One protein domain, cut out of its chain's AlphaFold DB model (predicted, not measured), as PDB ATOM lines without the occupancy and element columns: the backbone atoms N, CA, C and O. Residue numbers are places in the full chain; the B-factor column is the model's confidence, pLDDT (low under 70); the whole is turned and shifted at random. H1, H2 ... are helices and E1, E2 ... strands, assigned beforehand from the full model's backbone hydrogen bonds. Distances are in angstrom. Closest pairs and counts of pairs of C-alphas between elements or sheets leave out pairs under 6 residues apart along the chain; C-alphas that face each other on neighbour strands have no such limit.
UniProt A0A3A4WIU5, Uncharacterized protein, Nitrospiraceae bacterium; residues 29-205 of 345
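This is residues 29 to 205 of the 345 residues of an uncharacterized protein of Nitrospiraceae bacterium (UniProt A0A3A4WIU5). Two twisted antiparallel sheets lie face to face as a sandwich with crossed strands, and the one helix, H1, packs at one end of it against both sheets. The larger sheet runs E2, E1, E11, E10, E8, E7 and the smaller one E3, E5, E6, E9. The printed part has 177 residues, with eleven named strands and one named helix, which comes between E9 and E10. The class is mostly strand, though under half of the residues are in named elements. The whole is compact, with a radius of gyration of the C-alphas of 15.8 A, and spans 47 by 39 by 27 A.

Find C-alpha 32 at (86.626, -30.737, -11.194); from there E1, residues 32 to 41, runs 25.5 A and bends by 68 degrees at residue 37. E2, residues 51 to 62, returns over 26.9 A. Next come E3, residues 82 to 86, E4, 90 to 92, E5, 99 to 105, and E6, 113 to 120, 19.3 A long. Then look for E7, residues 123 to 127, E8, 132 to 134, and E9, 148 to 153. H1, residues 162 to 171, starts at C-alpha 162 (92.664, -39.886, -10.144) and is 14.2 A long. E10, residues 180 to 187, runs 22.5 A, and E11, residues 194 to 204, 26.3 A to C-alpha 204 (85.387, -27.730, -7.920).

Start at the hairpin of E1 and E2, where N 38 and O 54 are 2.9 A apart, within hydrogen-bond range. On the other side of E1, N 35 reaches O 201 of E11 at 2.9 A. In the smaller sheet, see N 84 and O 102 of E3 and E5, 2.9 A, and N 101 and O 118 of the hairpin E5 and E6, 2.8 A. The parts of the two sheets that face each other are 10.2 A centre to centre, their strands at 68 degrees. The closest C-alphas of E2 and E3, Val 57 and Ser 82, are 4.6 A apart. E6 runs on into E7 across a break of 2 residues, at 71 degrees. E4 pairs with no named strand. H1 is on both sheets and makes two layers with the smaller, a helix on one face of a sheet; its Ile 164 and Leu 153 of E9 have C-alphas 6.5 A apart. In H1, every O i to N i+4 pair is within hydrogen-bond range.

The two farthest C-alphas, those of Asp 46 and Ala 74, are 49.0 A apart. The printed part has no cut. The links E2 to E3 and E8 to E9 are long. Mean pLDDT of the printed part is 76.6; look for values under 70 at, among others, residues 64 to 75, 135 to 145 and 171 to 178.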
ATOM      1  N   GLY A  29      94.585 -25.106 -13.951       50.47
ATOM      2  CA  GLY A  29      93.778 -26.319 -14.037       50.47
ATOM      3  C   GLY A  29      93.730 -27.015 -12.690       50.47
ATOM      4  O   GLY A  29      94.776 -27.368 -12.159       50.47
ATOM      5  N   LEU A  30      92.524 -27.160 -12.147       64.12
ATOM      6  CA  LEU A  30      92.221 -27.786 -10.863       64.12
ATOM      7  C   LEU A  30      91.183 -28.881 -11.094       64.12
ATOM      8  O   LEU A  30      90.366 -28.744 -12.013       64.12
ATOM      9  N   PRO A  31      91.247 -29.998 -10.351       73.19
ATOM     10  CA  PRO A  31      90.393 -31.128 -10.636       73.19
ATOM     11  C   PRO A  31      88.940 -30.754 -10.339       73.19
ATOM     12  O   PRO A  31      88.607 -30.250  -9.262       73.19
ATOM     13  N   THR A  32      88.062 -31.008 -11.303       79.75
ATOM     14  CA  THR A  32      86.626 -30.737 -11.194       79.75
ATOM     15  C   THR A  32      85.820 -31.969 -11.559       79.75
ATOM     16  O   THR A  32      86.208 -32.739 -12.439       79.75
ATOM     17  N   ALA A  33      84.684 -32.142 -10.892       84.38
ATOM     18  CA  ALA A  33      83.741 -33.209 -11.177       84.38
ATOM     19  C   ALA A  33      82.382 -32.606 -11.547       84.38
ATOM     20  O   ALA A  33      81.754 -31.898 -10.755       84.38
ATOM     21  N   ASN A  34      81.945 -32.881 -12.772       81.81
ATOM     22  CA  ASN A  34      80.636 -32.503 -13.277       81.81
ATOM     23  C   ASN A  34      79.631 -33.609 -12.965       81.81
ATOM     24  O   ASN A  34      79.944 -34.796 -13.086       81.81
ATOM     25  N   PHE A  35      78.410 -33.223 -12.620       85.00
ATOM     26  CA  PHE A  35      77.323 -34.160 -12.371       85.00
ATOM     27  C   PHE A  35      75.986 -33.630 -12.883       85.00
ATOM     28  O   PHE A  35      75.783 -32.426 -13.066       85.00
ATOM     29  N   SER A  36      75.063 -34.554 -13.113       83.38
ATOM     30  CA  SER A  36      73.682 -34.280 -13.509       83.38
ATOM     31  C   SER A  36      72.735 -35.213 -12.761       83.38
ATOM     32  O   SER A  36      73.168 -36.232 -12.233       83.38
ATOM     33  N   GLY A  37      71.458 -34.841 -12.681       87.06
ATOM     34  CA  GLY A  37      70.425 -35.550 -11.922       87.06
ATOM     35  C   GLY A  37      69.274 -34.617 -11.568       87.06
ATOM     36  O   GLY A  37      68.967 -33.694 -12.324       87.06
ATOM     37  N   ASN A  38      68.676 -34.807 -10.398       88.62
ATOM     38  CA  ASN A  38      67.568 -33.994  -9.914       88.62
ATOM     39  C   ASN A  38      67.865 -33.398  -8.539       88.62
ATOM     40  O   ASN A  38      68.353 -34.087  -7.652       88.62
ATOM     41  N   ALA A  39      67.525 -32.126  -8.342       89.88
ATOM     42  CA  ALA A  39      67.453 -31.519  -7.020       89.88
ATOM     43  C   ALA A  39      66.008 -31.597  -6.532       89.88
ATOM     44  O   ALA A  39      65.094 -31.144  -7.226       89.88
ATOM     45  N   LYS A  40      65.798 -32.168  -5.349       91.25
ATOM     46  CA  LYS A  40      64.469 -32.368  -4.778       91.25
ATOM     47  C   LYS A  40      64.377 -31.737  -3.403       91.25
ATOM     48  O   LYS A  40      65.267 -31.895  -2.574       91.25
ATOM     49  N   THR A  41      63.279 -31.044  -3.152       90.75
ATOM     50  CA  THR A  41      62.940 -30.518  -1.834       90.75
ATOM     51  C   THR A  41      61.587 -31.054  -1.415       90.75
ATOM     52  O   THR A  41      60.652 -30.981  -2.195       90.75
ATOM     53  N   THR A  42      61.468 -31.552  -0.185       90.00
ATOM     54  CA  THR A  42      60.172 -31.950   0.406       90.00
ATOM     55  C   THR A  42      59.527 -30.820   1.211       90.00
ATOM     56  O   THR A  42      58.414 -30.952   1.716       90.00
ATOM     57  N   ALA A  43      60.237 -29.703   1.372       83.00
ATOM     58  CA  ALA A  43      59.781 -28.573   2.163       83.00
ATOM     59  C   ALA A  43      58.682 -27.800   1.436       83.00
ATOM     60  O   ALA A  43      58.917 -27.281   0.349       83.00
ATOM     61  N   THR A  44      57.515 -27.632   2.049       79.06
ATOM     62  CA  THR A  44      56.425 -26.827   1.481       79.06
ATOM     63  C   THR A  44      56.594 -25.342   1.841       79.06
ATOM     64  O   THR A  44      57.631 -24.921   2.362       79.06
ATOM     65  N   THR A  45      55.605 -24.507   1.514       68.50
ATOM     66  CA  THR A  45      55.528 -23.112   1.986       68.50
ATOM     67  C   THR A  45      55.340 -23.011   3.496       68.50
ATOM     68  O   THR A  45      55.804 -22.048   4.099       68.50
ATOM     69  N   ASP A  46      54.703 -24.017   4.096       69.50
ATOM     70  CA  ASP A  46      54.222 -23.980   5.479       69.50
ATOM     71  C   ASP A  46      54.921 -25.006   6.384       69.50
ATOM     72  O   ASP A  46      54.760 -24.975   7.604       69.50
ATOM     73  N   THR A  47      55.724 -25.903   5.804       78.75
ATOM     74  CA  THR A  47      56.393 -26.989   6.525       78.75
ATOM     75  C   THR A  47      57.872 -27.044   6.170       78.75
ATOM     76  O   THR A  47      58.250 -27.084   4.995       78.75
ATOM     77  N   ALA A  48      58.721 -27.109   7.197       83.44
ATOM     78  CA  ALA A  48      60.127 -27.444   7.016       83.44
ATOM     79  C   ALA A  48      60.256 -28.837   6.375       83.44
ATOM     80  O   ALA A  48      59.517 -29.761   6.706       83.44
ATOM     81  N   GLY A  49      61.209 -28.989   5.463       86.31
ATOM     82  CA  GLY A  49      61.487 -30.253   4.786       86.31
ATOM     83  C   GLY A  49      62.924 -30.305   4.295       86.31
ATOM     84  O   GLY A  49      63.683 -29.351   4.476       86.31
ATOM     85  N   SER A  50      63.305 -31.428   3.708       91.50
ATOM     86  CA  SER A  50      64.686 -31.723   3.341       91.50
ATOM     87  C   SER A  50      65.026 -31.282   1.921       91.50
ATOM     88  O   SER A  50      64.143 -31.259   1.068       91.50
ATOM     89  N   LEU A  51      66.308 -31.029   1.657       91.81
ATOM     90  CA  LEU A  51      66.881 -30.989   0.307       91.81
ATOM     91  C   LEU A  51      67.684 -32.274   0.057       91.81
ATOM     92  O   LEU A  51      68.514 -32.654   0.882       91.81
ATOM     93  N   SER A  52      67.450 -32.920  -1.083       93.25
ATOM     94  CA  SER A  52      68.194 -34.088  -1.557       93.25
ATOM     95  C   SER A  52      68.565 -33.947  -3.031       93.25
ATOM     96  O   SER A  52      68.012 -33.120  -3.763       93.25
ATOM     97  N   LEU A  53      69.518 -34.773  -3.462       92.62
ATOM     98  CA  LEU A  53      69.805 -34.994  -4.873       92.62
ATOM     99  C   LEU A  53      69.359 -36.411  -5.243       92.62
ATOM    100  O   LEU A  53      69.833 -37.378  -4.648       92.62
ATOM    101  N   ASP A  54      68.465 -36.523  -6.218       89.88
ATOM    102  CA  ASP A  54      67.935 -37.793  -6.707       89.88
ATOM    103  C   ASP A  54      68.597 -38.117  -8.053       89.88
ATOM    104  O   ASP A  54      68.695 -37.257  -8.931       89.88
ATOM    105  N   ASN A  55      69.068 -39.358  -8.223       88.56
ATOM    106  CA  ASN A  55      69.765 -39.828  -9.433       88.56
ATOM    107  C   ASN A  55      70.935 -38.930  -9.878       88.56
ATOM    108  O   ASN A  55      71.277 -38.897 -11.059       88.56
ATOM    109  N   ALA A  56      71.534 -38.184  -8.947       89.81
ATOM    110  CA  ALA A  56      72.672 -37.337  -9.245       89.81
ATOM    111  C   ALA A  56      73.937 -38.182  -9.355       89.81
ATOM    112  O   ALA A  56      74.319 -38.854  -8.397       89.81
ATOM    113  N   VAL A  57      74.576 -38.157 -10.523       90.69
ATOM    114  CA  VAL A  57      75.757 -38.976 -10.820       90.69
ATOM    115  C   VAL A  57      76.855 -38.153 -11.470       90.69
ATOM    116  O   VAL A  57      76.581 -37.274 -12.291       90.69
ATOM    117  N   ILE A  58      78.105 -38.457 -11.120       88.00
ATOM    118  CA  ILE A  58      79.270 -37.875 -11.791       88.00
ATOM    119  C   ILE A  58      79.260 -38.314 -13.256       88.00
ATOM    120  O   ILE A  58      79.278 -39.508 -13.553       88.00
ATOM    121  N   SER A  59      79.247 -37.354 -14.172       80.94
ATOM    122  CA  SER A  59      79.204 -37.600 -15.617       80.94
ATOM    123  C   SER A  59      80.541 -37.341 -16.302       80.94
ATOM    124  O   SER A  59      80.814 -37.906 -17.358       80.94
ATOM    125  N   GLN A  60      81.383 -36.492 -15.717       79.81
ATOM    126  CA  GLN A  60      82.670 -36.118 -16.287       79.81
ATOM    127  C   GLN A  60      83.609 -35.624 -15.192       79.81
ATOM    128  O   GLN A  60      83.187 -34.946 -14.254       79.81
ATOM    129  N   VAL A  61      84.896 -35.900 -15.370       81.00
ATOM    130  CA  VAL A  61      85.976 -35.331 -14.562       81.00
ATOM    131  C   VAL A  61      86.917 -34.543 -15.469       81.00
ATOM    132  O   VAL A  61      87.242 -34.993 -16.571       81.00
ATOM    133  N   ASN A  62      87.360 -33.375 -15.005       75.62
ATOM    134  CA  ASN A  62      88.467 -32.631 -15.604       75.62
ATOM    135  C   ASN A  62      89.639 -32.623 -14.626       75.62
ATOM    136  O   ASN A  62      89.440 -32.336 -13.450       75.62
ATOM    137  N   TYR A  63      90.837 -32.920 -15.115       74.81
ATOM    138  CA  TYR A  63      92.055 -33.058 -14.316       74.81
ATOM    139  C   TYR A  63      92.944 -31.810 -14.381       74.81
ATOM    140  O   TYR A  63      92.802 -30.966 -15.269       74.81
ATOM    141  N   LEU A  64      93.924 -31.735 -13.476       68.44
ATOM    142  CA  LEU A  64      94.933 -30.672 -13.363       68.44
ATOM    143  C   LEU A  64      95.633 -30.353 -14.688       68.44
ATOM    144  O   LEU A  64      95.870 -29.197 -15.036       68.44
ATOM    145  N   ASN A  65      95.965 -31.396 -15.446       66.62
ATOM    146  CA  ASN A  65      96.656 -31.299 -16.732       66.62
ATOM    147  C   ASN A  65      95.749 -30.818 -17.888       66.62
ATOM    148  O   ASN A  65      96.194 -30.792 -19.036       66.62
ATOM    149  N   GLY A  66      94.483 -30.491 -17.612       62.03
ATOM    150  CA  GLY A  66      93.489 -30.065 -18.597       62.03
ATOM    151  C   GLY A  66      92.859 -31.201 -19.406       62.03
ATOM    152  O   GLY A  66      92.039 -30.936 -20.287       62.03
ATOM    153  N   THR A  67      93.213 -32.462 -19.138       64.75
ATOM    154  CA  THR A  67      92.516 -33.608 -19.734       64.75
ATOM    155  C   THR A  67      91.134 -33.781 -19.113       64.75
ATOM    156  O   THR A  67      90.925 -33.491 -17.935       64.75
ATOM    157  N   HIS A  68      90.185 -34.256 -19.914       67.69
ATOM    158  CA  HIS A  68      88.845 -34.601 -19.460       67.69
ATOM    159  C   HIS A  68      88.518 -36.038 -19.849       67.69
ATOM    160  O   HIS A  68      88.932 -36.513 -20.908       67.69
ATOM    161  N   ILE A  69      87.778 -36.727 -18.985       69.00
ATOM    162  CA  ILE A  69      87.314 -38.096 -19.206       69.00
ATOM    163  C   ILE A  69      85.808 -38.151 -18.923       69.00
ATOM    164  O   ILE A  69      85.337 -37.614 -17.919       69.00
ATOM    165  N   THR A  70      85.063 -38.793 -19.825       60.41
ATOM    166  CA  THR A  70      83.588 -38.892 -19.799       60.41
ATOM    167  C   THR A  70      83.068 -40.317 -19.584       60.41
ATOM    168  O   THR A  70      81.873 -40.514 -19.412       60.41
ATOM    169  N   GLU A  71      83.943 -41.321 -19.604       60.88
ATOM    170  CA  GLU A  71      83.625 -42.735 -19.356       60.88
ATOM    171  C   GLU A  71      84.642 -43.298 -18.359       60.88
ATOM    172  O   GLU A  71      85.716 -42.720 -18.233       60.88
ATOM    173  N   ASN A  72      84.349 -44.400 -17.660       58.41
ATOM    174  CA  ASN A  72      85.305 -45.042 -16.742       58.41
ATOM    175  C   ASN A  72      86.611 -45.406 -17.477       58.41
ATOM    176  O   ASN A  72      86.752 -46.488 -18.046       58.41
ATOM    177  N   GLY A  73      87.569 -44.479 -17.485       58.53
ATOM    178  CA  GLY A  73      88.938 -44.733 -17.896       58.53
ATOM    179  C   GLY A  73      89.602 -45.654 -16.878       58.53
ATOM    180  O   GLY A  73      89.156 -45.758 -15.739       58.53
ATOM    181  N   ALA A  74      90.703 -46.300 -17.259       58.66
ATOM    182  CA  ALA A  74      91.351 -47.315 -16.422       58.66
ATOM    183  C   ALA A  74      91.769 -46.839 -15.007       58.66
ATOM    184  O   ALA A  74      92.003 -47.681 -14.147       58.66
ATOM    185  N   ASN A  75      91.831 -45.522 -14.756       69.12
ATOM    186  CA  ASN A  75      92.234 -44.925 -13.476       69.12
ATOM    187  C   ASN A  75      91.156 -44.048 -12.807       69.12
ATOM    188  O   ASN A  75      91.439 -43.459 -11.761       69.12
ATOM    189  N   GLU A  76      89.961 -43.914 -13.392       84.81
ATOM    190  CA  GLU A  76      88.904 -43.081 -12.811       84.81
ATOM    191  C   GLU A  76      87.685 -43.911 -12.441       84.81
ATOM    192  O   GLU A  76      87.009 -44.455 -13.309       84.81
ATOM    193  N   SER A  77      87.421 -43.996 -11.139       86.38
ATOM    194  CA  SER A  77      86.347 -44.810 -10.575       86.38
ATOM    195  C   SER A  77      85.171 -43.999 -10.044       86.38
ATOM    196  O   SER A  77      84.148 -44.602  -9.716       86.38
ATOM    197  N   ILE A  78      85.267 -42.661  -9.978       89.00
ATOM    198  CA  ILE A  78      84.146 -41.839  -9.497       89.00
ATOM    199  C   ILE A  78      83.090 -41.556 -10.569       89.00
ATOM    200  O   ILE A  78      81.984 -41.145 -10.223       89.00
ATOM    201  N   ILE A  79      83.376 -41.782 -11.856       88.81
ATOM    202  CA  ILE A  79      82.388 -41.594 -12.928       88.81
ATOM    203  C   ILE A  79      81.250 -42.615 -12.765       88.81
ATOM    204  O   ILE A  79      81.457 -43.797 -12.494       88.81
ATOM    205  N   GLY A  80      80.012 -42.133 -12.881       88.31
ATOM    206  CA  GLY A  80      78.792 -42.900 -12.627       88.31
ATOM    207  C   GLY A  80      78.455 -43.089 -11.144       88.31
ATOM    208  O   GLY A  80      77.407 -43.656 -10.839       88.31
ATOM    209  N   LYS A  81      79.299 -42.620 -10.214       90.12
ATOM    210  CA  LYS A  81      79.025 -42.699  -8.773       90.12
ATOM    211  C   LYS A  81      78.090 -41.585  -8.323       90.12
ATOM    212  O   LYS A  81      78.013 -40.523  -8.944       90.12
ATOM    213  N   SER A  82      77.351 -41.855  -7.251       94.31
ATOM    214  CA  SER A  82      76.278 -40.990  -6.772       94.31
ATOM    215  C   SER A  82      76.825 -39.754  -6.064       94.31
ATOM    216  O   SER A  82      77.734 -39.860  -5.243       94.31
ATOM    217  N   VAL A  83      76.215 -38.600  -6.328       95.44
ATOM    218  CA  VAL A  83      76.393 -37.360  -5.565       95.44
ATOM    219  C   VAL A  83      75.179 -37.181  -4.664       95.44
ATOM    220  O   VAL A  83      74.053 -37.106  -5.148       95.44
ATOM    221  N   ILE A  84      75.390 -37.117  -3.354       93.06
ATOM    222  CA  ILE A  84      74.301 -37.093  -2.370       93.06
ATOM    223  C   ILE A  84      74.449 -35.869  -1.474       93.06
ATOM    224  O   ILE A  84      75.539 -35.601  -0.979       93.06
ATOM    225  N   ILE A  85      73.339 -35.165  -1.238       93.69
ATOM    226  CA  ILE A  85      73.193 -34.187  -0.152       93.69
ATOM    227  C   ILE A  85      72.335 -34.824   0.941       93.69
ATOM    228  O   ILE A  85      71.255 -35.341   0.657       93.69
ATOM    229  N   SER A  86      72.800 -34.768   2.188       86.50
ATOM    230  CA  SER A  86      72.072 -35.271   3.357       86.50
ATOM    231  C   SER A  86      72.087 -34.269   4.513       86.50
ATOM    232  O   SER A  86      73.044 -33.520   4.687       86.50
ATOM    233  N   GLY A  87      71.011 -34.229   5.302       82.38
ATOM    234  CA  GLY A  87      70.893 -33.357   6.484       82.38
ATOM    235  C   GLY A  87      70.409 -31.924   6.216       82.38
ATOM    236  O   GLY A  87      69.982 -31.254   7.154       82.38
ATOM    237  N   ALA A  88      70.385 -31.476   4.958       88.31
ATOM    238  CA  ALA A  88      69.862 -30.161   4.584       88.31
ATOM    239  C   ALA A  88      68.368 -30.032   4.929       88.31
ATOM    240  O   ALA A  88      67.553 -30.793   4.405       88.31
ATOM    241  N   THR A  89      67.993 -29.046   5.745       88.69
ATOM    242  CA  THR A  89      66.599 -28.757   6.124       88.69
ATOM    243  C   THR A  89      66.250 -27.307   5.811       88.69
ATOM    244  O   THR A  89      67.038 -26.406   6.088       88.69
ATOM    245  N   ARG A  90      65.073 -27.042   5.237       88.44
ATOM    246  CA  ARG A  90      64.641 -25.676   4.909       88.44
ATOM    247  C   ARG A  90      64.497 -24.840   6.180       88.44
ATOM    248  O   ARG A  90      63.788 -25.235   7.102       88.44
ATOM    249  N   GLN A  91      65.114 -23.662   6.176       84.75
ATOM    250  CA  GLN A  91      64.948 -22.655   7.224       84.75
ATOM    251  C   GLN A  91      63.875 -21.634   6.837       84.75
ATOM    252  O   GLN A  91      62.932 -21.402   7.589       84.75
ATOM    253  N   SER A  92      63.996 -21.042   5.645       81.44
ATOM    254  CA  SER A  92      63.047 -20.049   5.133       81.44
ATOM    255  C   SER A  92      63.202 -19.866   3.627       81.44
ATOM    256  O   SER A  92      64.329 -19.790   3.135       81.44
ATOM    257  N   GLY A  93      62.090 -19.737   2.897       82.00
ATOM    258  CA  GLY A  93      62.115 -19.507   1.448       82.00
ATOM    259  C   GLY A  93      62.966 -20.550   0.718       82.00
ATOM    260  O   GLY A  93      62.724 -21.747   0.843       82.00
ATOM    261  N   SER A  94      63.986 -20.092  -0.004       80.56
ATOM    262  CA  SER A  94      64.938 -20.923  -0.749       80.56
ATOM    263  C   SER A  94      66.257 -21.201  -0.002       80.56
ATOM    264  O   SER A  94      67.247 -21.580  -0.627       80.56
ATOM    265  N   THR A  95      66.281 -20.998   1.323       86.00
ATOM    266  CA  THR A  95      67.448 -21.206   2.203       86.00
ATOM    267  C   THR A  95      67.312 -22.482   3.034       86.00
ATOM    268  O   THR A  95      66.260 -22.738   3.633       86.00
ATOM    269  N   PHE A  96      68.392 -23.256   3.113       87.56
ATOM    270  CA  PHE A  96      68.493 -24.499   3.875       87.56
ATOM    271  C   PHE A  96      69.663 -24.444   4.866       87.56
ATOM    272  O   PHE A  96      70.604 -23.675   4.689       87.56
ATOM    273  N   THR A  97      69.590 -25.262   5.917       84.75
ATOM    274  CA  THR A  97      70.711 -25.513   6.830       84.75
ATOM    275  C   THR A  97      71.883 -26.145   6.094       84.75
ATOM    276  O   THR A  97      71.699 -26.763   5.043       84.75
ATOM    277  N   ASP A  98      73.051 -26.101   6.728       85.88
ATOM    278  CA  ASP A  98      74.207 -26.885   6.314       85.88
ATOM    279  C   ASP A  98      73.864 -28.373   6.159       85.88
ATOM    280  O   ASP A  98      72.948 -28.912   6.798       85.88
ATOM    281  N   ALA A  99      74.621 -29.029   5.291       85.50
ATOM    282  CA  ALA A  99      74.407 -30.402   4.881       85.50
ATOM    283  C   ALA A  99      75.732 -31.133   4.683       85.50
ATOM    284  O   ALA A  99      76.801 -30.527   4.637       85.50
ATOM    285  N   VAL A 100      75.661 -32.447   4.511       86.19
ATOM    286  CA  VAL A 100      76.799 -33.259   4.087       86.19
ATOM    287  C   VAL A 100      76.632 -33.597   2.612       86.19
ATOM    288  O   VAL A 100      75.638 -34.219   2.228       86.19
ATOM    289  N   LEU A 101      77.613 -33.197   1.803       92.69
ATOM    290  CA  LEU A 101      77.776 -33.615   0.414       92.69
ATOM    291  C   LEU A 101      78.697 -34.839   0.367       92.69
ATOM    292  O   LEU A 101      79.762 -34.823   0.980       92.69
ATOM    293  N   THR A 102      78.335 -35.875  -0.388       90.56
ATOM    294  CA  THR A 102      79.195 -37.050  -0.605       90.56
ATOM    295  C   THR A 102      79.230 -37.486  -2.061       90.56
ATOM    296  O   THR A 102      78.190 -37.478  -2.717       90.56
ATOM    297  N   ILE A 103      80.393 -37.959  -2.521       93.06
ATOM    298  CA  ILE A 103      80.515 -38.790  -3.728       93.06
ATOM    299  C   ILE A 103      80.708 -40.228  -3.259       93.06
ATOM    300  O   ILE A 103      81.669 -40.523  -2.540       93.06
ATOM    301  N   THR A 104      79.787 -41.112  -3.625       91.19
ATOM    302  CA  THR A 104      79.729 -42.465  -3.069       91.19
ATOM    303  C   THR A 104      79.332 -43.508  -4.104       91.19
ATOM    304  O   THR A 104      78.486 -43.272  -4.970       91.19
ATOM    305  N   ASP A 105      79.942 -44.684  -4.006       88.69
ATOM    306  CA  ASP A 105      79.463 -45.881  -4.674       88.69
ATOM    307  C   ASP A 105      78.411 -46.574  -3.812       88.69
ATOM    308  O   ASP A 105      78.730 -47.344  -2.909       88.69
ATOM    309  N   THR A 106      77.141 -46.327  -4.124       84.50
ATOM    310  CA  THR A 106      76.003 -46.999  -3.481       84.50
ATOM    311  C   THR A 106      75.817 -48.452  -3.931       84.50
ATOM    312  O   THR A 106      75.033 -49.175  -3.321       84.50
ATOM    313  N   SER A 107      76.520 -48.884  -4.982       80.56
ATOM    314  CA  SER A 107      76.386 -50.209  -5.601       80.56
ATOM    315  C   SER A 107      77.443 -51.225  -5.154       80.56
ATOM    316  O   SER A 107      77.402 -52.374  -5.594       80.56
ATOM    317  N   SER A 108      78.371 -50.831  -4.277       74.31
ATOM    318  CA  SER A 108      79.421 -51.718  -3.766       74.31
ATOM    319  C   SER A 108      78.848 -52.874  -2.933       74.31
ATOM    320  O   SER A 108      77.936 -52.701  -2.120       74.31
ATOM    321  N   THR A 109      79.410 -54.071  -3.121       75.00
ATOM    322  CA  THR A 109      78.992 -55.303  -2.432       75.00
ATOM    323  C   THR A 109      79.349 -55.323  -0.948       75.00
ATOM    324  O   THR A 109      78.699 -56.034  -0.185       75.00
ATOM    325  N   ASP A 110      80.332 -54.522  -0.536       71.88
ATOM    326  CA  ASP A 110      80.799 -54.426   0.854       71.88
ATOM    327  C   ASP A 110      80.113 -53.283   1.629       71.88
ATOM    328  O   ASP A 110      80.482 -52.962   2.760       71.88
ATOM    329  N   GLY A 111      79.079 -52.681   1.030       73.19
ATOM    330  CA  GLY A 111      78.385 -51.495   1.526       73.19
ATOM    331  C   GLY A 111      78.844 -50.211   0.821       73.19
ATOM    332  O   GLY A 111      79.826 -50.236   0.078       73.19
ATOM    333  N   PRO A 112      78.135 -49.081   1.020       80.75
ATOM    334  CA  PRO A 112      78.423 -47.847   0.299       80.75
ATOM    335  C   PRO A 112      79.868 -47.382   0.508       80.75
ATOM    336  O   PRO A 112      80.306 -47.212   1.647       80.75
ATOM    337  N   PHE A 113      80.597 -47.149  -0.584       85.25
ATOM    338  CA  PHE A 113      81.978 -46.678  -0.522       85.25
ATOM    339  C   PHE A 113      82.044 -45.171  -0.778       85.25
ATOM    340  O   PHE A 113      81.770 -44.703  -1.881       85.25
ATOM    341  N   ASN A 114      82.430 -44.396   0.236       87.62
ATOM    342  CA  ASN A 114      82.543 -42.942   0.128       87.62
ATOM    343  C   ASN A 114      83.937 -42.547  -0.369       87.62
ATOM    344  O   ASN A 114      84.924 -42.789   0.325       87.62
ATOM    345  N   TYR A 115      84.004 -41.892  -1.529       88.50
ATOM    346  CA  TYR A 115      85.234 -41.325  -2.097       88.50
ATOM    347  C   TYR A 115      85.547 -39.946  -1.520       88.50
ATOM    348  O   TYR A 115      86.699 -39.591  -1.280       88.50
ATOM    349  N   PHE A 116      84.491 -39.164  -1.321       87.94
ATOM    350  CA  PHE A 116      84.543 -37.758  -0.955       87.94
ATOM    351  C   PHE A 116      83.401 -37.461   0.007       87.94
ATOM    352  O   PHE A 116      82.271 -37.906  -0.215       87.94
ATOM    353  N   SER A 117      83.671 -36.660   1.031       84.38
ATOM    354  CA  SER A 117      82.647 -36.023   1.851       84.38
ATOM    355  C   SER A 117      83.042 -34.586   2.165       84.38
ATOM    356  O   SER A 117      84.220 -34.299   2.339       84.38
ATOM    357  N   ALA A 118      82.074 -33.680   2.239       82.94
ATOM    358  CA  ALA A 118      82.289 -32.304   2.664       82.94
ATOM    359  C   ALA A 118      81.046 -31.759   3.371       82.94
ATOM    360  O   ALA A 118      79.924 -32.201   3.122       82.94
ATOM    361  N   THR A 119      81.247 -30.758   4.222       81.06
ATOM    362  CA  THR A 119      80.163 -29.898   4.699       81.06
ATOM    363  C   THR A 119      79.799 -28.921   3.589       81.06
ATOM    364  O   THR A 119      80.650 -28.149   3.156       81.06
ATOM    365  N   LEU A 120      78.547 -28.959   3.141       86.81
ATOM    366  CA  LEU A 120      77.954 -27.978   2.246       86.81
ATOM    367  C   LEU A 120      77.240 -26.913   3.085       86.81
ATOM    368  O   LEU A 120      76.245 -27.224   3.739       86.81
ATOM    369  N   SER A 121      77.747 -25.684   3.067       81.69
ATOM    370  CA  SER A 121      77.186 -24.528   3.774       81.69
ATOM    371  C   SER A 121      76.525 -23.538   2.814       81.69
ATOM    372  O   SER A 121      76.537 -23.728   1.595       81.69
ATOM    373  N   ASP A 122      75.925 -22.483   3.373       73.62
ATOM    374  CA  ASP A 122      75.310 -21.382   2.621       73.62
ATOM    375  C   ASP A 122      74.355 -21.890   1.534       73.62
ATOM    376  O   ASP A 122      74.419 -21.494   0.376       73.62
ATOM    377  N   ILE A 123      73.475 -22.835   1.868       81.69
ATOM    378  CA  ILE A 123      72.590 -23.450   0.876       81.69
ATOM    379  C   ILE A 123      71.439 -22.495   0.560       81.69
ATOM    380  O   ILE A 123      70.345 -22.597   1.117       81.69
ATOM    381  N   VAL A 124      71.693 -21.554  -0.348       82.19
ATOM    382  CA  VAL A 124      70.725 -20.551  -0.793       82.19
ATOM    383  C   VAL A 124      70.544 -20.649  -2.298       82.19
ATOM    384  O   VAL A 124      71.477 -20.442  -3.079       82.19
ATOM    385  N   PHE A 125      69.310 -20.925  -2.714       78.31
ATOM    386  CA  PHE A 125      68.954 -20.882  -4.122       78.31
ATOM    387  C   PHE A 125      68.424 -19.510  -4.513       78.31
ATOM    388  O   PHE A 125      67.510 -18.971  -3.885       78.31
ATOM    389  N   VAL A 126      68.967 -18.967  -5.594       74.62
ATOM    390  CA  VAL A 126      68.518 -17.709  -6.197       74.62
ATOM    391  C   VAL A 126      68.002 -17.964  -7.605       74.62
ATOM    392  O   VAL A 126      68.422 -18.913  -8.268       74.62
ATOM    393  N   THR A 127      67.081 -17.126  -8.072       68.94
ATOM    394  CA  THR A 127      66.493 -17.242  -9.409       68.94
ATOM    395  C   THR A 127      66.693 -15.967 -10.214       68.94
ATOM    396  O   THR A 127      66.610 -14.866  -9.672       68.94
ATOM    397  N   ASP A 128      66.932 -16.124 -11.514       65.62
ATOM    398  CA  ASP A 128      66.905 -15.037 -12.503       65.62
ATOM    399  C   ASP A 128      65.541 -14.929 -13.223       65.62
ATOM    400  O   ASP A 128      65.383 -14.135 -14.150       65.62
ATOM    401  N   GLY A 129      64.552 -15.731 -12.806       64.94
ATOM    402  CA  GLY A 129      63.231 -15.852 -13.427       64.94
ATOM    403  C   GLY A 129      63.111 -16.960 -14.480       64.94
ATOM    404  O   GLY A 129      61.992 -17.318 -14.841       64.94
ATOM    405  N   LEU A 130      64.223 -17.534 -14.949       63.12
ATOM    406  CA  LEU A 130      64.249 -18.645 -15.912       63.12
ATOM    407  C   LEU A 130      64.912 -19.898 -15.342       63.12
ATOM    408  O   LEU A 130      64.540 -21.012 -15.702       63.12
ATOM    409  N   LYS A 131      65.907 -19.718 -14.478       64.62
ATOM    410  CA  LYS A 131      66.710 -20.779 -13.883       64.62
ATOM    411  C   LYS A 131      66.878 -20.540 -12.392       64.62
ATOM    412  O   LYS A 131      66.711 -19.422 -11.891       64.62
ATOM    413  N   TRP A 132      67.217 -21.610 -11.687       70.75
ATOM    414  CA  TRP A 132      67.616 -21.545 -10.286       70.75
ATOM    415  C   TRP A 132      69.086 -21.906 -10.150       70.75
ATOM    416  O   TRP A 132      69.573 -22.832 -10.797       70.75
ATOM    417  N   TYR A 133      69.772 -21.172  -9.285       74.25
ATOM    418  CA  TYR A 133      71.195 -21.305  -9.037       74.25
ATOM    419  C   TYR A 133      71.406 -21.544  -7.554       74.25
ATOM    420  O   TYR A 133      70.953 -20.744  -6.736       74.25
ATOM    421  N   LEU A 134      72.115 -22.610  -7.208       75.81
ATOM    422  CA  LEU A 134      72.735 -22.704  -5.897       75.81
ATOM    423  C   LEU A 134      74.034 -21.920  -5.950       75.81
ATOM    424  O   LEU A 134      74.894 -22.228  -6.779       75.81
ATOM    425  N   ASN A 135      74.173 -20.955  -5.044       62.84
ATOM    426  CA  ASN A 135      75.442 -20.283  -4.800       62.84
ATOM    427  C   ASN A 135      76.129 -19.749  -6.076       62.84
ATOM    428  O   ASN A 135      77.266 -20.104  -6.371       62.84
ATOM    429  N   PRO A 136      75.479 -18.887  -6.878       55.66
ATOM    430  CA  PRO A 136      76.125 -18.323  -8.066       55.66
ATOM    431  C   PRO A 136      77.173 -17.250  -7.740       55.66
ATOM    432  O   PRO A 136      77.901 -16.823  -8.629       55.66
ATOM    433  N   THR A 137      77.247 -16.785  -6.492       58.88
ATOM    434  CA  THR A 137      78.126 -15.686  -6.063       58.88
ATOM    435  C   THR A 137      79.446 -16.160  -5.448       58.88
ATOM    436  O   THR A 137      80.113 -15.368  -4.789       58.88
ATOM    437  N   LEU A 138      79.806 -17.440  -5.608       61.72
ATOM    438  CA  LEU A 138      81.033 -18.012  -5.040       61.72
ATOM    439  C   LEU A 138      82.258 -17.307  -5.629       61.72
ATOM    440  O   LEU A 138      82.493 -17.367  -6.839       61.72
ATOM    441  N   ASP A 139      83.045 -16.662  -4.771       61.44
ATOM    442  CA  ASP A 139      84.268 -15.971  -5.154       61.44
ATOM    443  C   ASP A 139      85.477 -16.819  -4.771       61.44
ATOM    444  O   ASP A 139      85.847 -16.987  -3.610       61.44
ATOM    445  N   ILE A 140      86.128 -17.322  -5.807       57.12
ATOM    446  CA  ILE A 140      87.328 -18.142  -5.730       57.12
ATOM    447  C   ILE A 140      88.529 -17.413  -5.127       57.12
ATOM    448  O   ILE A 140      89.511 -18.042  -4.779       57.12
ATOM    449  N   ASN A 141      88.479 -16.091  -4.989       54.09
ATOM    450  CA  ASN A 141      89.526 -15.315  -4.336       54.09
ATOM    451  C   ASN A 141      89.190 -15.043  -2.857       54.09
ATOM    452  O   ASN A 141      90.016 -14.505  -2.117       54.09
ATOM    453  N   ASN A 142      87.991 -15.426  -2.402       57.47
ATOM    454  CA  ASN A 142      87.514 -15.223  -1.041       57.47
ATOM    455  C   ASN A 142      87.071 -16.555  -0.397       57.47
ATOM    456  O   ASN A 142      85.916 -16.962  -0.559       57.47
ATOM    457  N   PRO A 143      87.943 -17.201   0.408       57.09
ATOM    458  CA  PRO A 143      87.648 -18.489   1.039       57.09
ATOM    459  C   PRO A 143      86.365 -18.499   1.877       57.09
ATOM    460  O   PRO A 143      85.726 -19.536   1.991       57.09
ATOM    461  N   GLY A 144      85.977 -17.354   2.452       59.66
ATOM    462  CA  GLY A 144      84.764 -17.233   3.264       59.66
ATOM    463  C   GLY A 144      83.463 -17.250   2.460       59.66
ATOM    464  O   GLY A 144      82.399 -17.216   3.061       59.66
ATOM    465  N   THR A 145      83.543 -17.263   1.128       62.31
ATOM    466  CA  THR A 145      82.378 -17.434   0.250       62.31
ATOM    467  C   THR A 145      82.263 -18.848  -0.292       62.31
ATOM    468  O   THR A 145      81.254 -19.160  -0.901       62.31
ATOM    469  N   LEU A 146      83.279 -19.695  -0.109       71.56
ATOM    470  CA  LEU A 146      83.306 -21.055  -0.634       71.56
ATOM    471  C   LEU A 146      82.460 -21.965   0.260       71.56
ATOM    472  O   LEU A 146      82.564 -21.926   1.482       71.56
ATOM    473  N   ASN A 147      81.608 -22.768  -0.366       74.12
ATOM    474  CA  ASN A 147      80.504 -23.446   0.309       74.12
ATOM    475  C   ASN A 147      80.768 -24.922   0.616       74.12
ATOM    476  O   ASN A 147      79.909 -25.572   1.196       74.12
ATOM    477  N   LEU A 148      81.925 -25.467   0.235       79.25
ATOM    478  CA  LEU A 148      82.356 -26.800   0.638       79.25
ATOM    479  C   LEU A 148      83.535 -26.687   1.595       79.25
ATOM    480  O   LEU A 148      84.590 -26.162   1.250       79.25
ATOM    481  N   THR A 149      83.362 -27.204   2.803       75.81
ATOM    482  CA  THR A 149      84.371 -27.167   3.867       75.81
ATOM    483  C   THR A 149      84.491 -28.529   4.541       75.81
ATOM    484  O   THR A 149      83.692 -29.428   4.276       75.81
ATOM    485  N   ASN A 150      85.494 -28.706   5.409       73.25
ATOM    486  CA  ASN A 150      85.738 -29.962   6.132       73.25
ATOM    487  C   ASN A 150      85.792 -31.173   5.190       73.25
ATOM    488  O   ASN A 150      85.102 -32.173   5.397       73.25
ATOM    489  N   VAL A 151      86.556 -31.044   4.106       75.81
ATOM    490  CA  VAL A 151      86.603 -32.065   3.059       75.81
ATOM    491  C   VAL A 151      87.361 -33.294   3.561       75.81
ATOM    492  O   VAL A 151      88.465 -33.202   4.095       75.81
ATOM    493  N   VAL A 152      86.772 -34.464   3.362       78.25
ATOM    494  CA  VAL A 152      87.345 -35.768   3.676       78.25
ATOM    495  C   VAL A 152      87.472 -36.547   2.375       78.25
ATOM    496  O   VAL A 152      86.483 -36.774   1.677       78.25
ATOM    497  N   LEU A 153      88.699 -36.950   2.058       81.81
ATOM    498  CA  LEU A 153      89.041 -37.709   0.859       81.81
ATOM    499  C   LEU A 153      89.428 -39.134   1.244       81.81
ATOM    500  O   LEU A 153      90.249 -39.332   2.141       81.81
ATOM    501  N   ASN A 154      88.864 -40.120   0.557       78.62
ATOM    502  CA  ASN A 154      89.214 -41.520   0.744       78.62
ATOM    503  C   ASN A 154      90.211 -41.962  -0.331       78.62
ATOM    504  O   ASN A 154      89.884 -41.996  -1.515       78.62
ATOM    505  N   THR A 155      91.428 -42.300   0.090       71.81
ATOM    506  CA  THR A 155      92.545 -42.665  -0.796       71.81
ATOM    507  C   THR A 155      92.791 -44.173  -0.836       71.81
ATOM    508  O   THR A 155      93.933 -44.612  -0.988       71.81
ATOM    509  N   ASP A 156      91.750 -44.976  -0.617       77.25
ATOM    510  CA  ASP A 156      91.836 -46.432  -0.710       77.25
ATOM    511  C   ASP A 156      92.345 -46.866  -2.093       77.25
ATOM    512  O   ASP A 156      91.817 -46.490  -3.140       77.25
ATOM    513  N   VAL A 157      93.375 -47.708  -2.084       77.50
ATOM    514  CA  VAL A 157      94.008 -48.253  -3.287       77.50
ATOM    515  C   VAL A 157      93.127 -49.271  -4.013       77.50
ATOM    516  O   VAL A 157      93.367 -49.539  -5.188       77.50
ATOM    517  N   ALA A 158      92.114 -49.833  -3.342       78.12
ATOM    518  CA  ALA A 158      91.154 -50.754  -3.951       78.12
ATOM    519  C   ALA A 158      90.146 -50.044  -4.873       78.12
ATOM    520  O   ALA A 158      89.598 -50.669  -5.780       78.12
ATOM    521  N   HIS A 159      89.946 -48.737  -4.683       77.31
ATOM    522  CA  HIS A 159      89.005 -47.916  -5.443       77.31
ATOM    523  C   HIS A 159      89.730 -46.687  -6.013       77.31
ATOM    524  O   HIS A 159      89.475 -45.558  -5.587       77.31
ATOM    525  N   PRO A 160      90.673 -46.882  -6.956       80.69
ATOM    526  CA  PRO A 160      91.541 -45.809  -7.417       80.69
ATOM    527  C   PRO A 160      90.727 -44.714  -8.106       80.69
ATOM    528  O   PRO A 160      89.963 -44.983  -9.032       80.69
ATOM    529  N   SER A 161      90.904 -43.469  -7.675       86.00
ATOM    530  CA  SER A 161      90.355 -42.299  -8.359       86.00
ATOM    531  C   SER A 161      91.442 -41.259  -8.544       86.00
ATOM    532  O   SER A 161      92.006 -40.735  -7.579       86.00
ATOM    533  N   GLN A 162      91.734 -40.951  -9.805       83.75
ATOM    534  CA  GLN A 162      92.664 -39.886 -10.144       83.75
ATOM    535  C   GLN A 162      92.145 -38.527  -9.658       83.75
ATOM    536  O   GLN A 162      92.931 -37.761  -9.107       83.75
ATOM    537  N   TYR A 163      90.839 -38.259  -9.765       84.88
ATOM    538  CA  TYR A 163      90.221 -37.049  -9.221       84.88
ATOM    539  C   TYR A 163      90.523 -36.855  -7.732       84.88
ATOM    540  O   TYR A 163      90.964 -35.780  -7.328       84.88
ATOM    541  N   ILE A 164      90.329 -37.896  -6.915       84.81
ATOM    542  CA  ILE A 164      90.568 -37.821  -5.467       84.81
ATOM    543  C   ILE A 164      92.052 -37.600  -5.158       84.81
ATOM    544  O   ILE A 164      92.388 -36.772  -4.310       84.81
ATOM    545  N   ASN A 165      92.943 -38.284  -5.877       80.81
ATOM    546  CA  ASN A 165      94.388 -38.121  -5.713       80.81
ATOM    547  C   ASN A 165      94.852 -36.703  -6.081       80.81
ATOM    548  O   ASN A 165      95.658 -36.097  -5.373       80.81
ATOM    549  N   GLU A 166      94.328 -36.147  -7.174       79.19
ATOM    550  CA  GLU A 166      94.642 -34.781  -7.588       79.19
ATOM    551  C   GLU A 166      94.055 -33.754  -6.618       79.19
ATOM    552  O   GLU A 166      94.761 -32.822  -6.236       79.19
ATOM    553  N   LEU A 167      92.821 -33.948  -6.138       78.12
ATOM    554  CA  LEU A 167      92.251 -33.110  -5.083       78.12
ATOM    555  C   LEU A 167      93.142 -33.108  -3.847       78.12
ATOM    556  O   LEU A 167      93.480 -32.036  -3.354       78.12
ATOM    557  N   GLN A 168      93.577 -34.280  -3.380       76.25
ATOM    558  CA  GLN A 168      94.474 -34.397  -2.230       76.25
ATOM    559  C   GLN A 168      95.777 -33.617  -2.444       76.25
ATOM    560  O   GLN A 168      96.265 -32.967  -1.517       76.25
ATOM    561  N   SER A 169      96.328 -33.645  -3.661       73.25
ATOM    562  CA  SER A 169      97.543 -32.896  -4.001       73.25
ATOM    563  C   SER A 169      97.355 -31.374  -3.948       73.25
ATOM    564  O   SER A 169      98.307 -30.651  -3.661       73.25
ATOM    565  N   VAL A 170      96.128 -30.894  -4.179       70.56
ATOM    566  CA  VAL A 170      95.773 -29.470  -4.215       70.56
ATOM    567  C   VAL A 170      95.352 -28.952  -2.841       70.56
ATOM    568  O   VAL A 170      95.830 -27.907  -2.407       70.56
ATOM    569  N   ILE A 171      94.451 -29.661  -2.153       64.56
ATOM    570  CA  ILE A 171      93.840 -29.195  -0.897       64.56
ATOM    571  C   ILE A 171      94.600 -29.673   0.352       64.56
ATOM    572  O   ILE A 171      94.343 -29.193   1.457       64.56
ATOM    573  N   GLY A 172      95.557 -30.592   0.186       56.66
ATOM    574  CA  GLY A 172      96.315 -31.208   1.272       56.66
ATOM    575  C   GLY A 172      95.503 -32.223   2.086       56.66
ATOM    576  O   GLY A 172      94.353 -32.531   1.791       56.66
ATOM    577  N   THR A 173      96.114 -32.773   3.138       48.31
ATOM    578  CA  THR A 173      95.503 -33.793   4.015       48.31
ATOM    579  C   THR A 173      94.627 -33.223   5.137       48.31
ATOM    580  O   THR A 173      93.910 -33.979   5.783       48.31
ATOM    581  N   ASN A 174      94.658 -31.903   5.353       43.09
ATOM    582  CA  ASN A 174      93.881 -31.188   6.369       43.09
ATOM    583  C   ASN A 174      93.009 -30.141   5.667       43.09
ATOM    584  O   ASN A 174      93.397 -28.976   5.573       43.09
ATOM    585  N   ALA A 175      91.867 -30.546   5.110       43.78
ATOM    586  CA  ALA A 175      91.055 -29.676   4.266       43.78
ATOM    587  C   ALA A 175      90.270 -28.616   5.067       43.78
ATOM    588  O   ALA A 175      89.062 -28.705   5.281       43.78
ATOM    589  N   THR A 176      90.988 -27.576   5.485       45.81
ATOM    590  CA  THR A 176      90.455 -26.270   5.905       45.81
ATOM    591  C   THR A 176      90.307 -25.293   4.731       45.81
ATOM    592  O   THR A 176      89.917 -24.145   4.935       45.81
ATOM    593  N   LEU A 177      90.663 -25.707   3.509       51.09
ATOM    594  CA  LEU A 177      90.534 -24.899   2.296       51.09
ATOM    595  C   LEU A 177      89.120 -25.056   1.729       51.09
ATOM    596  O   LEU A 177      88.651 -26.175   1.534       51.09
ATOM    597  N   GLY A 178      88.443 -23.928   1.509       62.69
ATOM    598  CA  GLY A 178      87.113 -23.907   0.911       62.69
ATOM    599  C   GLY A 178      87.163 -24.407  -0.531       62.69
ATOM    600  O   GLY A 178      88.015 -23.981  -1.304       62.69
ATOM    601  N   MET A 179      86.263 -25.321  -0.869       72.12
ATOM    602  CA  MET A 179      85.938 -25.755  -2.226       72.12
ATOM    603  C   MET A 179      84.586 -25.158  -2.615       72.12
ATOM    604  O   MET A 179      83.853 -24.648  -1.761       72.12
ATOM    605  N   LYS A 180      84.213 -25.240  -3.893       74.75
ATOM    606  CA  LYS A 180      82.891 -24.778  -4.322       74.75
ATOM    607  C   LYS A 180      82.064 -25.854  -5.000       74.75
ATOM    608  O   LYS A 180      82.550 -26.623  -5.825       74.75
ATOM    609  N   MET A 181      80.782 -25.838  -4.679       82.25
ATOM    610  CA  MET A 181      79.722 -26.522  -5.391       82.25
ATOM    611  C   MET A 181      78.836 -25.484  -6.070       82.25
ATOM    612  O   MET A 181      78.287 -24.604  -5.403       82.25
ATOM    613  N   ILE A 182      78.656 -25.620  -7.379       74.75
ATOM    614  CA  ILE A 182      77.707 -24.820  -8.155       74.75
ATOM    615  C   ILE A 182      76.620 -25.753  -8.676       74.75
ATOM    616  O   ILE A 182      76.910 -26.854  -9.150       74.75
ATOM    617  N   LEU A 183      75.366 -25.301  -8.604       76.25
ATOM    618  CA  LEU A 183      74.230 -26.031  -9.158       76.25
ATOM    619  C   LEU A 183      73.361 -25.116 -10.008       76.25
ATOM    620  O   LEU A 183      72.912 -24.077  -9.533       76.25
ATOM    621  N   LEU A 184      73.085 -25.538 -11.238       74.38
ATOM    622  CA  LEU A 184      72.191 -24.869 -12.170       74.38
ATOM    623  C   LEU A 184      71.005 -25.769 -12.512       74.38
ATOM    624  O   LEU A 184      71.178 -26.860 -13.059       74.38
ATOM    625  N   LEU A 185      69.802 -25.268 -12.243       71.44
ATOM    626  CA  LEU A 185      68.535 -25.938 -12.509       71.44
ATOM    627  C   LEU A 185      67.820 -25.256 -13.682       71.44
ATOM    628  O   LEU A 185      67.705 -24.029 -13.705       71.44
ATOM    629  N   VAL A 186      67.352 -26.037 -14.660       61.69
ATOM    630  CA  VAL A 186      66.733 -25.507 -15.900       61.69
ATOM    631  C   VAL A 186      65.214 -25.621 -15.921       61.69
ATOM    632  O   VAL A 186      64.552 -24.850 -16.612       61.69
ATOM    633  N   THR A 187      64.649 -26.532 -15.142       61.78
ATOM    634  CA  THR A 187      63.207 -26.772 -15.049       61.78
ATOM    635  C   THR A 187      62.841 -26.954 -13.582       61.78
ATOM    636  O   THR A 187      63.539 -27.649 -12.847       61.78
ATOM    637  N   GLY A 188      61.751 -26.320 -13.149       61.25
ATOM    638  CA  GLY A 188      61.219 -26.474 -11.796       61.25
ATOM    639  C   GLY A 188      61.329 -25.232 -10.912       61.25
ATOM    640  O   GLY A 188      61.686 -24.133 -11.334       61.25
ATOM    641  N   SER A 189      60.928 -25.419  -9.663       71.50
ATOM    642  CA  SER A 189      60.881 -24.417  -8.603       71.50
ATOM    643  C   SER A 189      61.567 -25.027  -7.397       71.50
ATOM    644  O   SER A 189      61.441 -26.227  -7.199       71.50
ATOM    645  N   LEU A 190      62.235 -24.232  -6.567       78.94
ATOM    646  CA  LEU A 190      62.577 -24.651  -5.204       78.94
ATOM    647  C   LEU A 190      61.733 -23.939  -4.152       78.94
ATOM    648  O   LEU A 190      62.030 -24.013  -2.970       78.94
ATOM    649  N   ASN A 191      60.651 -23.288  -4.569       75.19
ATOM    650  CA  ASN A 191      59.566 -22.899  -3.683       75.19
ATOM    651  C   ASN A 191      58.573 -24.061  -3.581       75.19
ATOM    652  O   ASN A 191      58.074 -24.525  -4.608       75.19
ATOM    653  N   GLY A 192      58.268 -24.484  -2.353       74.81
ATOM    654  CA  GLY A 192      57.388 -25.628  -2.096       74.81
ATOM    655  C   GLY A 192      58.069 -26.991  -2.270       74.81
ATOM    656  O   GLY A 192      59.290 -27.047  -2.433       74.81
ATOM    657  N   ASP A 193      57.270 -28.058  -2.159       83.19
ATOM    658  CA  ASP A 193      57.690 -29.442  -2.422       83.19
ATOM    659  C   ASP A 193      57.788 -29.634  -3.935       83.19
ATOM    660  O   ASP A 193      56.830 -29.372  -4.671       83.19
ATOM    661  N   SER A 194      58.976 -29.991  -4.410       84.56
ATOM    662  CA  SER A 194      59.289 -29.946  -5.830       84.56
ATOM    663  C   SER A 194      60.540 -30.737  -6.191       84.56
ATOM    664  O   SER A 194      61.453 -30.946  -5.389       84.56
ATOM    665  N   THR A 195      60.600 -31.105  -7.469       86.19
ATOM    666  CA  THR A 195      61.771 -31.694  -8.114       86.19
ATOM    667  C   THR A 195      62.164 -30.822  -9.299       86.19
ATOM    668  O   THR A 195      61.300 -30.392 -10.064       86.19
ATOM    669  N   SER A 196      63.459 -30.553  -9.442       82.88
ATOM    670  CA  SER A 196      64.029 -29.731 -10.512       82.88
ATOM    671  C   SER A 196      65.179 -30.464 -11.199       82.88
ATOM    672  O   SER A 196      65.985 -31.113 -10.528       82.88
ATOM    673  N   ASP A 197      65.274 -30.371 -12.526       75.00
ATOM    674  CA  ASP A 197      66.360 -31.017 -13.271       75.00
ATOM    675  C   ASP A 197      67.657 -30.217 -13.139       75.00
ATOM    676  O   ASP A 197      67.689 -28.997 -13.336       75.00
ATOM    677  N   ILE A 198      68.745 -30.927 -12.847       77.88
ATOM    678  CA  ILE A 198      70.094 -30.376 -12.791       77.88
ATOM    679  C   ILE A 198      70.649 -30.343 -14.207       77.88
ATOM    680  O   ILE A 198      71.013 -31.369 -14.779       77.88
ATOM    681  N   PHE A 199      70.750 -29.139 -14.758       63.78
ATOM    682  CA  PHE A 199      71.381 -28.916 -16.053       63.78
ATOM    683  C   PHE A 199      72.901 -28.908 -15.951       63.78
ATOM    684  O   PHE A 199      73.592 -29.394 -16.841       63.78
ATOM    685  N   THR A 200      73.436 -28.342 -14.870       66.94
ATOM    686  CA  THR A 200      74.876 -28.349 -14.609       66.94
ATOM    687  C   THR A 200      75.117 -28.380 -13.110       66.94
ATOM    688  O   THR A 200      74.794 -27.419 -12.413       66.94
ATOM    689  N   GLY A 201      75.669 -29.482 -12.614       71.75
ATOM    690  CA  GLY A 201      76.263 -29.580 -11.288       71.75
ATOM    691  C   GLY A 201      77.782 -29.625 -11.410       71.75
ATOM    692  O   GLY A 201      78.305 -30.343 -12.259       71.75
ATOM    693  N   LEU A 202      78.482 -28.858 -10.577       76.88
ATOM    694  CA  LEU A 202      79.941 -28.787 -10.564       76.88
ATOM    695  C   LEU A 202      80.448 -28.846  -9.124       76.88
ATOM    696  O   LEU A 202      80.028 -28.040  -8.295       76.88
ATOM    697  N   ILE A 203      81.374 -29.765  -8.857       80.50
ATOM    698  CA  ILE A 203      82.202 -29.795  -7.648       80.50
ATOM    699  C   ILE A 203      83.621 -29.425  -8.064       80.50
ATOM    700  O   ILE A 203      84.239 -30.110  -8.882       80.50
ATOM    701  N   ASP A 204      84.130 -28.335  -7.506       71.88
ATOM    702  CA  ASP A 204      85.387 -27.730  -7.920       71.88
ATOM    703  C   ASP A 204      86.377 -27.681  -6.752       71.88
ATOM    704  O   ASP A 204      86.110 -27.083  -5.704       71.88
ATOM    705  N   GLY A 205      87.522 -28.337  -6.970       63.09
ATOM    706  CA  GLY A 205      88.673 -28.395  -6.075       63.09
ATOM    707  C   GLY A 205      89.479 -27.112  -5.991       63.09
ATOM    708  O   GLY A 205      90.554 -27.132  -5.393       63.09
TER     709      GLY A 205